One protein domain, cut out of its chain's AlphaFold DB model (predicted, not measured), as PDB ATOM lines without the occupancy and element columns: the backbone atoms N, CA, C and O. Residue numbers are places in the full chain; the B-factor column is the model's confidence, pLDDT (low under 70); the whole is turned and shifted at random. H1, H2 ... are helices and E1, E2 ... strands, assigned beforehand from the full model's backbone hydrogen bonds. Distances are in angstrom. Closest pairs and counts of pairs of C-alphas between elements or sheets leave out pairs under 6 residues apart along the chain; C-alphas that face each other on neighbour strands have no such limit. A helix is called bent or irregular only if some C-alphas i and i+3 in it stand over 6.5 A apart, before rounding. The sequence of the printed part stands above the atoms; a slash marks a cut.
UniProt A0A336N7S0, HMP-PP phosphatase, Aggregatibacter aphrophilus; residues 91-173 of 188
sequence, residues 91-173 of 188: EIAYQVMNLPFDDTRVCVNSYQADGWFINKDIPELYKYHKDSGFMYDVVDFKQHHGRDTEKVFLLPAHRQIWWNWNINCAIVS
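Overview. This is residues 91 to 173 of the 188 residues of the protein "HMP-PP phosphatase" of Aggregatibacter aphrophilus (UniProt A0A336N7S0). A twisted sheet of four strands forms the middle of a rounded domain, with the short helix H1 packed over one face of it near E4 and E1, and residues 139 to 148, the link from E3 to E4, crossing that same face beside H1. H2 stands off from the sheet at the end of a loop, and after E4 the last stretch swings out at residues 160 to 166 and then folds back past edge strand E4. The printed part has 83 residues, with two named helices and four named strands in the order H1 E1 E2 H2 E3 E4. The sheet's order is E3 E2 E1 E4, mixed, and the class is mixed, helices and strands, with under half of the residues in named elements. The whole is compact, with a radius of gyration of the C-alphas of 12.5 A and spans of 34 by 28 by 21 A.

Arrangement. In the sheet, E1, residues 106 to 112, and E4, residues 149 to 156, are antiparallel at 160 degrees, with N 109 and O 153 within hydrogen-bond range at 2.8 A. E2, residues 115 to 118, forms a hairpin with E1, antiparallel at 166 degrees, with N 110 and O 117 2.8 A apart. E3, residues 136 to 138, is parallel to E2 at 46 degrees, with N 137 and O 116 2.9 A apart. From edge to edge the strands' lines turn by 74 degrees. H1, residues 91 to 97, is on the sheet at a height over the sheet of 9.5 A, over E4 and along the strands, at 11 degrees to E4 on the local plane; it is only just not over E1, on which 2 of its 7 C-alphas fall. Its closest C-alphas to E4 are those of Ala 93 and Thr 149, 6.4 A. H2, residues 123 to 128, is not on the sheet and is apart from H1, E1 and E4. E2, H2 and E3 form a strand-helix-strand unit, two parallel neighbour strands with a helix between, whose crossover is right-handed. In H1 every O i to N i+4 pair is within hydrogen-bond range; in H2 0 of 2 are, beside 2 of 3 O i to N i+3 pairs.

Along the chain. E4 is 20.6 A long and ends at C-alpha 156 at (62.930, 10.483, 92.684). E1 is 19.4 A long and begins at C-alpha 106 at (60.819, 8.784, 89.252). E2 measures 10.1 A, E3 6.5 A, H1 10.0 A and H2 10.3 A. H1 begins at C-alpha 91 at (63.042, 14.306, 68.352). H2 is neither bent nor irregular, but only just: C-alphas 124 and 127 are 6.2 A apart.

Size, cuts and confidence. The two C-alphas farthest apart are those of Glu 91 and Trp 163, 33.8 A. The printed part has no cut, and no link is long. Residues 157 to 173 hold no named element. Mean pLDDT of the printed part is 79.0, with residues 127 to 133 and 159 to 173 under 70.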
ATOM      1  N   GLU A  91      63.427  15.715  68.399       95.88
ATOM      2  CA  GLU A  91      63.042  14.306  68.352       95.88
ATOM      3  C   GLU A  91      63.733  13.497  69.452       95.88
ATOM      4  O   GLU A  91      63.122  12.612  70.051       95.88
ATOM      5  N   ILE A  92      64.993  13.822  69.760       95.88
ATOM      6  CA  ILE A  92      65.743  13.176  70.840       95.88
ATOM      7  C   ILE A  92      65.150  13.571  72.191       95.88
ATOM      8  O   ILE A  92      64.926  12.701  73.030       95.88
ATOM      9  N   ALA A  93      64.871  14.857  72.408       96.56
ATOM     10  CA  ALA A  93      64.252  15.328  73.641       96.56
ATOM     11  C   ALA A  93      62.898  14.644  73.875       96.56
ATOM     12  O   ALA A  93      62.670  14.083  74.947       96.56
ATOM     13  N   TYR A  94      62.044  14.605  72.850       96.62
ATOM     14  CA  TYR A  94      60.747  13.937  72.900       96.62
ATOM     15  C   TYR A  94      60.876  12.444  73.232       96.62
ATOM     16  O   TYR A  94      60.155  11.938  74.094       96.62
ATOM     17  N   GLN A  95      61.823  11.741  72.601       96.38
ATOM     18  CA  GLN A  95      62.097  10.334  72.902       96.38
ATOM     19  C   GLN A  95      62.556  10.134  74.347       96.38
ATOM     20  O   GLN A  95      62.041   9.245  75.019       96.38
ATOM     21  N   VAL A  96      63.487  10.958  74.841       95.44
ATOM     22  CA  VAL A  96      64.017  10.859  76.211       95.44
ATOM     23  C   VAL A  96      62.920  11.117  77.245       95.44
ATOM     24  O   VAL A  96      62.823  10.362  78.211       95.44
ATOM     25  N   MET A  97      62.068  12.125  77.032       95.38
ATOM     26  CA  MET A  97      60.944  12.434  77.929       95.38
ATOM     27  C   MET A  97      59.905  11.303  78.002       95.38
ATOM     28  O   MET A  97      59.232  11.156  79.019       95.38
ATOM     29  N   ASN A  98      59.803  10.489  76.947       95.12
ATOM     30  CA  ASN A  98      58.837   9.397  76.817       95.12
ATOM     31  C   ASN A  98      59.455   7.993  76.952       95.12
ATOM     32  O   ASN A  98      58.790   6.999  76.644       95.12
ATOM     33  N   LEU A  99      60.711   7.878  77.402       93.88
ATOM     34  CA  LEU A  99      61.312   6.574  77.688       93.88
ATOM     35  C   LEU A  99      60.464   5.811  78.721       93.88
ATOM     36  O   LEU A  99      59.902   6.427  79.619       93.88
ATOM     37  N   PRO A 100      60.374   4.473  78.653       92.19
ATOM     38  CA  PRO A 100      59.704   3.707  79.696       92.19
ATOM     39  C   PRO A 100      60.411   3.878  81.050       92.19
ATOM     40  O   PRO A 100      61.602   3.589  81.177       92.19
ATOM     41  N   PHE A 101      59.674   4.308  82.072       87.38
ATOM     42  CA  PHE A 101      60.144   4.406  83.453       87.38
ATOM     43  C   PHE A 101      59.031   4.023  84.432       87.38
ATOM     44  O   PHE A 101      57.864   3.909  84.070       87.38
ATOM     45  N   ASP A 102      59.419   3.810  85.687       89.50
ATOM     46  CA  ASP A 102      58.492   3.577  86.790       89.50
ATOM     47  C   ASP A 102      58.100   4.921  87.419       89.50
ATOM     48  O   ASP A 102      58.876   5.515  88.175       89.50
ATOM     49  N   ASP A 103      56.910   5.412  87.079       84.94
ATOM     50  CA  ASP A 103      56.372   6.714  87.501       84.94
ATOM     51  C   ASP A 103      56.028   6.792  89.001       84.94
ATOM     52  O   ASP A 103      55.776   7.873  89.547       84.94
ATOM     53  N   THR A 104      56.077   5.654  89.701       86.00
ATOM     54  CA  THR A 104      55.998   5.593  91.164       86.00
ATOM     55  C   THR A 104      57.344   5.887  91.823       86.00
ATOM     56  O   THR A 104      57.390   6.287  92.986       86.00
ATOM     57  N   ARG A 105      58.452   5.727  91.086       85.75
ATOM     58  CA  ARG A 105      59.817   5.915  91.597       85.75
ATOM     59  C   ARG A 105      60.496   7.164  91.077       85.75
ATOM     60  O   ARG A 105      61.319   7.715  91.806       85.75
ATOM     61  N   VAL A 106      60.184   7.611  89.865       89.06
ATOM     62  CA  VAL A 106      60.819   8.784  89.252       89.06
ATOM     63  C   VAL A 106      59.802   9.708  88.592       89.06
ATOM     64  O   VAL A 106      58.798   9.261  88.046       89.06
ATOM     65  N   CYS A 107      60.090  11.004  88.615       91.12
ATOM     66  CA  CYS A 107      59.441  12.007  87.785       91.12
ATOM     67  C   CYS A 107      60.433  12.570  86.763       91.12
ATOM     68  O   CYS A 107      61.630  12.728  87.029       91.12
ATOM     69  N   VAL A 108      59.917  12.854  85.574       94.00
ATOM     70  CA  VAL A 108      60.651  13.429  84.450       94.00
ATOM     71  C   VAL A 108      60.454  14.931  84.478       94.00
ATOM     72  O   VAL A 108      59.332  15.408  84.623       94.00
ATOM     73  N   ASN A 109      61.552  15.659  84.327       94.19
ATOM     74  CA  ASN A 109      61.584  17.107  84.266       94.19
ATOM     75  C   ASN A 109      62.288  17.545  82.983       94.19
ATOM     76  O   ASN A 109      63.282  16.930  82.587       94.19
ATOM     77  N   SER A 110      61.815  18.628  82.382       94.69
ATOM     78  CA  SER A 110      62.412  19.241  81.199       94.69
ATOM     79  C   SER A 110      62.592  20.737  81.421       94.69
ATOM     80  O   SER A 110      61.635  21.417  81.783       94.69
ATOM     81  N   TYR A 111      63.805  21.248  81.220       93.12
ATOM     82  CA  TYR A 111      64.025  22.681  81.017       93.12
ATOM     83  C   TYR A 111      63.995  22.963  79.524       93.12
ATOM     84  O   TYR A 111      64.755  22.361  78.760       93.12
ATOM     85  N   GLN A 112      63.109  23.868  79.136       92.50
ATOM     86  CA  GLN A 112      62.910  24.326  77.772       92.50
ATOM     87  C   GLN A 112      62.931  25.857  77.768       92.50
ATOM     88  O   GLN A 112      62.737  26.486  78.811       92.50
ATOM     89  N   ALA A 113      63.158  26.465  76.604       87.31
ATOM     90  CA  ALA A 113      63.272  27.923  76.496       87.31
ATOM     91  C   ALA A 113      62.052  28.691  77.045       87.31
ATOM     92  O   ALA A 113      62.182  29.836  77.477       87.31
ATOM     93  N   ASP A 114      60.871  28.073  77.018       88.44
ATOM     94  CA  ASP A 114      59.601  28.646  77.450       88.44
ATOM     95  C   ASP A 114      59.163  28.223  78.857       88.44
ATOM     96  O   ASP A 114      58.175  28.757  79.363       88.44
ATOM     97  N   GLY A 115      59.895  27.332  79.529       90.44
ATOM     98  CA  GLY A 115      59.544  26.955  80.888       90.44
ATOM     99  C   GLY A 115      60.205  25.689  81.404       90.44
ATOM    100  O   GLY A 115      61.049  25.050  80.774       90.44
ATOM    101  N   TRP A 116      59.790  25.326  82.609       92.12
ATOM    102  CA  TRP A 116      60.117  24.049  83.210       92.12
ATOM    103  C   TRP A 116      58.865  23.192  83.273       92.12
ATOM    104  O   TRP A 116      57.834  23.608  83.786       92.12
ATOM    105  N   PHE A 117      58.975  21.973  82.769       94.56
ATOM    106  CA  PHE A 117      57.866  21.043  82.675       94.56
ATOM    107  C   PHE A 117      58.153  19.781  83.475       94.56
ATOM    108  O   PHE A 117      59.282  19.282  83.475       94.56
ATOM    109  N   ILE A 118      57.130  19.245  84.137       94.88
ATOM    110  CA  ILE A 118      57.203  17.998  84.904       94.88
ATOM    111  C   ILE A 118      56.037  17.078  84.537       94.88
ATOM    112  O   ILE A 118      54.924  17.534  84.288       94.88
ATOM    113  N   ASN A 119      56.259  15.762  84.534       94.56
ATOM    114  CA  ASN A 119      55.196  14.800  84.205       94.56
ATOM    115  C   ASN A 119      54.168  14.594  85.332       94.56
ATOM    116  O   ASN A 119      53.115  13.998  85.119       94.56
ATOM    117  N   LYS A 120      54.507  14.999  86.559       91.62
ATOM    118  CA  LYS A 120      53.704  14.770  87.759       91.62
ATOM    119  C   LYS A 120      53.979  15.861  88.776       91.62
ATOM    120  O   LYS A 120      55.130  16.225  88.980       91.62
ATOM    121  N   ASP A 121      52.932  16.331  89.442       89.94
ATOM    122  CA  ASP A 121      53.065  17.321  90.507       89.94
ATOM    123  C   ASP A 121      53.871  16.768  91.697       89.94
ATOM    124  O   ASP A 121      53.591  15.670  92.189       89.94
ATOM    125  N   ILE A 122      54.862  17.536  92.159       86.69
ATOM    126  CA  ILE A 122      55.689  17.243  93.338       86.69
ATOM    127  C   ILE A 122      55.692  18.491  94.238       86.69
ATOM    128  O   ILE A 122      56.621  19.303  94.163       86.69
ATOM    129  N   PRO A 123      54.680  18.666  95.110       83.56
ATOM    130  CA  PRO A 123      54.517  19.873  95.927       83.56
ATOM    131  C   PRO A 123      55.741  20.240  96.776       83.56
ATOM    132  O   PRO A 123      55.966  21.402  97.113       83.56
ATOM    133  N   GLU A 124      56.576  19.264  97.133       77.88
ATOM    134  CA  GLU A 124      57.826  19.500  97.850       77.88
ATOM    135  C   GLU A 124      58.833  20.343  97.072       77.88
ATOM    136  O   GLU A 124      59.689  20.967  97.703       77.88
ATOM    137  N   LEU A 125      58.758  20.368  95.739       77.69
ATOM    138  CA  LEU A 125      59.634  21.191  94.917       77.69
ATOM    139  C   LEU A 125      59.311  22.679  95.071       77.69
ATOM    140  O   LEU A 125      60.234  23.483  95.018       77.69
ATOM    141  N   TYR A 126      58.073  23.056  95.416       75.25
ATOM    142  CA  TYR A 126      57.663  24.460  95.589       75.25
ATOM    143  C   TYR A 126      58.560  25.259  96.542       75.25
ATOM    144  O   TYR A 126      58.715  26.470  96.389       75.25
ATOM    145  N   LYS A 127      59.183  24.605  97.529       68.81
ATOM    146  CA  LYS A 127      60.083  25.278  98.477       68.81
ATOM    147  C   LYS A 127      61.372  25.802  97.831       68.81
ATOM    148  O   LYS A 127      61.955  26.726  98.383       68.81
ATOM    149  N   TYR A 128      61.801  25.240  96.700       65.50
ATOM    150  CA  TYR A 128      63.041  25.614  96.012       65.50
ATOM    151  C   TYR A 128      62.866  26.771  95.012       65.50
ATOM    152  O   TYR A 128      63.861  27.322  94.558       65.50
ATOM    153  N   HIS A 129      61.624  27.181  94.725       65.38
ATOM    154  CA  HIS A 129      61.308  28.181  93.688       65.38
ATOM    155  C   HIS A 129      60.724  29.485  94.240       65.38
ATOM    156  O   HIS A 129      60.389  30.392  93.479       65.38
ATOM    157  N   LYS A 130      60.628  29.609  95.572       57.25
ATOM    158  CA  LYS A 130      60.084  30.804  96.236       57.25
ATOM    159  C   LYS A 130      60.842  32.088  95.893       57.25
ATOM    160  O   LYS A 130      60.219  33.144  95.849       57.25
ATOM    161  N   ASP A 131      62.144  31.991  95.636       56.66
ATOM    162  CA  ASP A 131      63.002  33.167  95.467       56.66
ATOM    163  C   ASP A 131      63.176  33.595  94.002       56.66
ATOM    164  O   ASP A 131      63.365  34.783  93.736       56.66
ATOM    165  N   SER A 132      63.099  32.662  93.044       63.59
ATOM    166  CA  SER A 132      63.251  32.966  91.613       63.59
ATOM    167  C   SER A 132      61.925  33.171  90.882       63.59
ATOM    168  O   SER A 132      61.911  33.789  89.818       63.59
ATOM    169  N   GLY A 133      60.815  32.668  91.435       65.81
ATOM    170  CA  GLY A 133      59.502  32.681  90.783       65.81
ATOM    171  C   GLY A 133      59.400  31.741  89.576       65.81
ATOM    172  O   GLY A 133      58.362  31.713  88.919       65.81
ATOM    173  N   PHE A 134      60.452  30.972  89.285       73.62
ATOM    174  CA  PHE A 134      60.490  30.024  88.179       73.62
ATOM    175  C   PHE A 134      59.871  28.693  88.619       73.62
ATOM    176  O   PHE A 134      60.528  27.866  89.249       73.62
ATOM    177  N   MET A 135      58.579  28.534  88.342       82.88
ATOM    178  CA  MET A 135      57.784  27.356  88.700       82.88
ATOM    179  C   MET A 135      57.660  26.387  87.525       82.88
ATOM    180  O   MET A 135      57.843  26.782  86.376       82.88
ATOM    181  N   TYR A 136      57.349  25.125  87.826       89.75
ATOM    182  CA  TYR A 136      57.055  24.133  86.799       89.75
ATOM    183  C   TYR A 136      55.581  24.130  86.399       89.75
ATOM    184  O   TYR A 136      54.704  24.366  87.234       89.75
ATOM    185  N   ASP A 137      55.331  23.711  85.164       92.62
ATOM    186  CA  ASP A 137      54.022  23.297  84.677       92.62
ATOM    187  C   ASP A 137      53.935  21.768  84.600       92.62
ATOM    188  O   ASP A 137      54.857  21.080  84.148       92.62
ATOM    189  N   VAL A 138      52.811  21.218  85.059       94.94
ATOM    190  CA  VAL A 138      52.548  19.777  84.972       94.94
ATOM    191  C   VAL A 138      51.963  19.461  83.599       94.94
ATOM    192  O   VAL A 138      50.912  19.991  83.241       94.94
ATOM    193  N   VAL A 139      52.618  18.577  82.843       96.62
ATOM    194  CA  VAL A 139      52.235  18.232  81.464       96.62
ATOM    195  C   VAL A 139      52.241  16.727  81.217       96.62
ATOM    196  O   VAL A 139      52.959  15.967  81.866       96.62
ATOM    197  N   ASP A 140      51.474  16.288  80.219       95.75
ATOM    198  CA  ASP A 140      51.637  14.961  79.622       95.75
ATOM    199  C   ASP A 140      52.683  15.041  78.501       95.75
ATOM    200  O   ASP A 140      52.403  15.572  77.427       95.75
ATOM    201  N   PHE A 141      53.882  14.489  78.721       95.88
ATOM    202  CA  PHE A 141      54.963  14.521  77.724       95.88
ATOM    203  C   PHE A 141      54.649  13.783  76.414       95.88
ATOM    204  O   PHE A 141      55.340  14.005  75.420       95.88
ATOM    205  N   LYS A 142      53.596  12.956  76.364       95.12
ATOM    206  CA  LYS A 142      53.109  12.360  75.106       95.12
ATOM    207  C   LYS A 142      52.366  13.365  74.228       95.12
ATOM    208  O   LYS A 142      52.195  13.128  73.036       95.12
ATOM    209  N   GLN A 143      51.886  14.451  74.826       96.12
ATOM    210  CA  GLN A 143      51.139  15.528  74.174       96.12
ATOM    211  C   GLN A 143      51.904  16.860  74.211       96.12
ATOM    212  O   GLN A 143      51.395  17.874  73.740       96.12
ATOM    213  N   HIS A 144      53.124  16.857  74.755       96.62
ATOM    214  CA  HIS A 144      53.999  18.021  74.868       96.62
ATOM    215  C   HIS A 144      55.100  17.999  73.803       96.62
ATOM    216  O   HIS A 144      55.464  16.944  73.283       96.62
ATOM    217  N   HIS A 145      55.654  19.165  73.479       95.81
ATOM    218  CA  HIS A 145      56.716  19.284  72.479       95.81
ATOM    219  C   HIS A 145      58.109  19.006  73.056       95.81
ATOM    220  O   HIS A 145      58.376  19.248  74.231       95.81
ATOM    221  N   GLY A 146      59.040  18.592  72.189       94.94
ATOM    222  CA  GLY A 146      60.469  18.481  72.509       94.94
ATOM    223  C   GLY A 146      61.303  19.713  72.138       94.94
ATOM    224  O   GLY A 146      62.509  19.720  72.384       94.94
ATOM    225  N   ARG A 147      60.691  20.742  71.533       95.94
ATOM    226  CA  ARG A 147      61.386  21.965  71.079       95.94
ATOM    227  C   ARG A 147      62.182  22.634  72.187       95.94
ATOM    228  O   ARG A 147      61.751  22.628  73.340       95.94
ATOM    229  N   ASP A 148      63.317  23.204  71.788       94.25
ATOM    230  CA  ASP A 148      64.188  24.050  72.608       94.25
ATOM    231  C   ASP A 148      64.510  23.461  73.988       94.25
ATOM    232  O   ASP A 148      64.615  24.176  74.981       94.25
ATOM    233  N   THR A 149      64.649  22.131  74.054       96.00
ATOM    234  CA  THR A 149      64.942  21.428  75.303       96.00
ATOM    235  C   THR A 149      66.411  21.569  75.655       96.00
ATOM    236  O   THR A 149      67.285  20.975  75.026       96.00
ATOM    237  N   GLU A 150      66.690  22.300  76.722       94.44
ATOM    238  CA  GLU A 150      68.030  22.479  77.269       94.44
ATOM    239  C   GLU A 150      68.515  21.204  77.953       94.44
ATOM    240  O   GLU A 150      69.676  20.809  77.828       94.44
ATOM    241  N   LYS A 151      67.618  20.566  78.713       94.25
ATOM    242  CA  LYS A 151      67.947  19.433  79.576       94.25
ATOM    243  C   LYS A 151      66.697  18.658  79.965       94.25
ATOM    244  O   LYS A 151      65.739  19.241  80.458       94.25
ATOM    245  N   VAL A 152      66.790  17.332  79.898       94.75
ATOM    246  CA  VAL A 152      65.866  16.414  80.578       94.75
ATOM    247  C   VAL A 152      66.567  15.821  81.801       94.75
ATOM    248  O   VAL A 152      67.736  15.427  81.728       94.75
ATOM    249  N   PHE A 153      65.882  15.773  82.941       91.69
ATOM    250  CA  PHE A 153      66.406  15.196  84.176       91.69
ATOM    251  C   PHE A 153      65.345  14.438  84.962       91.69
ATOM    252  O   PHE A 153      64.160  14.757  84.935       91.69
ATOM    253  N   LEU A 154      65.801  13.406  85.665       90.69
ATOM    254  CA  LEU A 154      64.951  12.500  86.422       90.69
ATOM    255  C   LEU A 154      65.150  12.756  87.909       90.69
ATOM    256  O   LEU A 154      66.287  12.765  88.388       90.69
ATOM    257  N   LEU A 155      64.052  12.931  88.633       87.06
ATOM    258  CA  LEU A 155      64.065  13.097  90.080       87.06
ATOM    259  C   LEU A 155      63.306  11.944  90.752       87.06
ATOM    260  O   LEU A 155      62.355  11.430  90.169       87.06
ATOM    261  N   PRO A 156      63.684  11.505  91.963       84.69
ATOM    262  CA  PRO A 156      62.930  10.483  92.684       84.69
ATOM    263  C   PRO A 156      61.529  10.974  93.066       84.69
ATOM    264  O   PRO A 156      61.396  12.012  93.694       84.69
ATOM    265  N   ALA A 157      60.479  10.201  92.814       76.50
ATOM    266  CA  ALA A 157      59.106  10.592  93.152       76.50
ATOM    267  C   ALA A 157      58.821  10.620  94.675       76.50
ATOM    268  O   ALA A 157      57.803  11.162  95.097       76.50
ATOM    269  N   HIS A 158      59.711  10.062  95.513       72.00
ATOM    270  CA  HIS A 158      59.543   9.982  96.971       72.00
ATOM    271  C   HIS A 158      60.688  10.630  97.773       72.00
ATOM    272  O   HIS A 158      61.864  10.563  97.416       72.00
ATOM    273  N   ARG A 159      60.322  11.218  98.924       54.25
ATOM    274  CA  ARG A 159      61.117  12.088  99.822       54.25
ATOM    275  C   ARG A 159      62.446  11.511 100.346       54.25
ATOM    276  O   ARG A 159      63.315  12.275 100.761       54.25
ATOM    277  N   GLN A 160      62.653  10.198 100.341       47.62
ATOM    278  CA  GLN A 160      63.732   9.586 101.129       47.62
ATOM    279  C   GLN A 160      65.148   9.728 100.530       47.62
ATOM    280  O   GLN A 160      66.118   9.406 101.204       47.62
ATOM    281  N   ILE A 161      65.286  10.253  99.304       46.66
ATOM    282  CA  ILE A 161      66.566  10.300  98.563       46.66
ATOM    283  C   ILE A 161      67.112  11.740  98.395       46.66
ATOM    284  O   ILE A 161      68.232  11.948  97.941       46.66
ATOM    285  N   TRP A 162      66.374  12.765  98.829       44.97
ATOM    286  CA  TRP A 162      66.680  14.171  98.515       44.97
ATOM    287  C   TRP A 162      67.667  14.863  99.471       44.97
ATOM    288  O   TRP A 162      67.993  16.028  99.265       44.97
ATOM    289  N   TRP A 163      68.125  14.186 100.528       32.84
ATOM    290  CA  TRP A 163      68.952  14.784 101.592       32.84
ATOM    291  C   TRP A 163      70.442  14.935 101.250       32.84
ATOM    292  O   TRP A 163      71.149  15.628 101.970       32.84
ATOM    293  N   ASN A 164      70.912  14.354 100.143       31.47
ATOM    294  CA  ASN A 164      72.275  14.542  99.645       31.47
ATOM    295  C   ASN A 164      72.225  15.240  98.283       31.47
ATOM    296  O   ASN A 164      72.299  14.601  97.232       31.47
ATOM    297  N   TRP A 165      72.092  16.566  98.302       40.28
ATOM    298  CA  TRP A 165      72.294  17.406  97.122       40.28
ATOM    299  C   TRP A 165      73.782  17.416  96.737       40.28
ATOM    300  O   TRP A 165      74.540  18.308  97.088       40.28
ATOM    301  N   ASN A 166      74.183  16.354  96.042       34.19
ATOM    302  CA  ASN A 166      75.405  16.225  95.242       34.19
ATOM    303  C   ASN A 166      75.085  15.342  94.022       34.19
ATOM    304  O   ASN A 166      75.781  14.380  93.695       34.19
ATOM    305  N   ILE A 167      73.917  15.582  93.418       38.72
ATOM    306  CA  ILE A 167      73.283  14.613  92.534       38.72
ATOM    307  C   ILE A 167      74.019  14.579  91.186       38.72
ATOM    308  O   ILE A 167      73.779  15.391  90.291       38.72
ATOM    309  N   ASN A 168      74.843  13.540  91.032       28.58
ATOM    310  CA  ASN A 168      74.980  12.773  89.796       28.58
ATOM    311  C   ASN A 168      73.576  12.349  89.331       28.58
ATOM    312  O   ASN A 168      73.129  11.226  89.562       28.58
ATOM    313  N   CYS A 169      72.839  13.281  88.731       34.59
ATOM    314  CA  CYS A 169      71.608  12.972  88.022       34.59
ATOM    315  C   CYS A 169      72.053  12.129  86.829       34.59
ATOM    316  O   CYS A 169      73.106  12.403  86.244       34.59
ATOM    317  N   ALA A 170      71.248  11.152  86.413       33.69
ATOM    318  CA  ALA A 170      71.353  10.662  85.046       33.69
ATOM    319  C   ALA A 170      70.955  11.829  84.124       33.69
ATOM    320  O   ALA A 170      69.791  12.020  83.786       33.69
ATOM    321  N   ILE A 171      71.927  12.688  83.826       41.31
ATOM    322  CA  ILE A 171      71.805  13.798  82.895       41.31
ATOM    323  C   ILE A 171      72.052  13.179  81.534       41.31
ATOM    324  O   ILE A 171      73.189  12.848  81.190       41.31
ATOM    325  N   VAL A 172      70.994  13.024  80.746       37.06
ATOM    326  CA  VAL A 172      71.164  12.732  79.327       37.06
ATOM    327  C   VAL A 172      71.504  14.054  78.644       37.06
ATOM    328  O   VAL A 172      70.647  14.748  78.111       37.06
ATOM    329  N   SER A 173      72.781  14.431  78.698       35.56
ATOM    330  CA  SER A 173      73.349  15.411  77.777       35.56
ATOM    331  C   SER A 173      73.923  14.616  76.614       35.56
ATOM    332  O   SER A 173      75.014  14.055  76.724       35.56
TER     333      SER A 173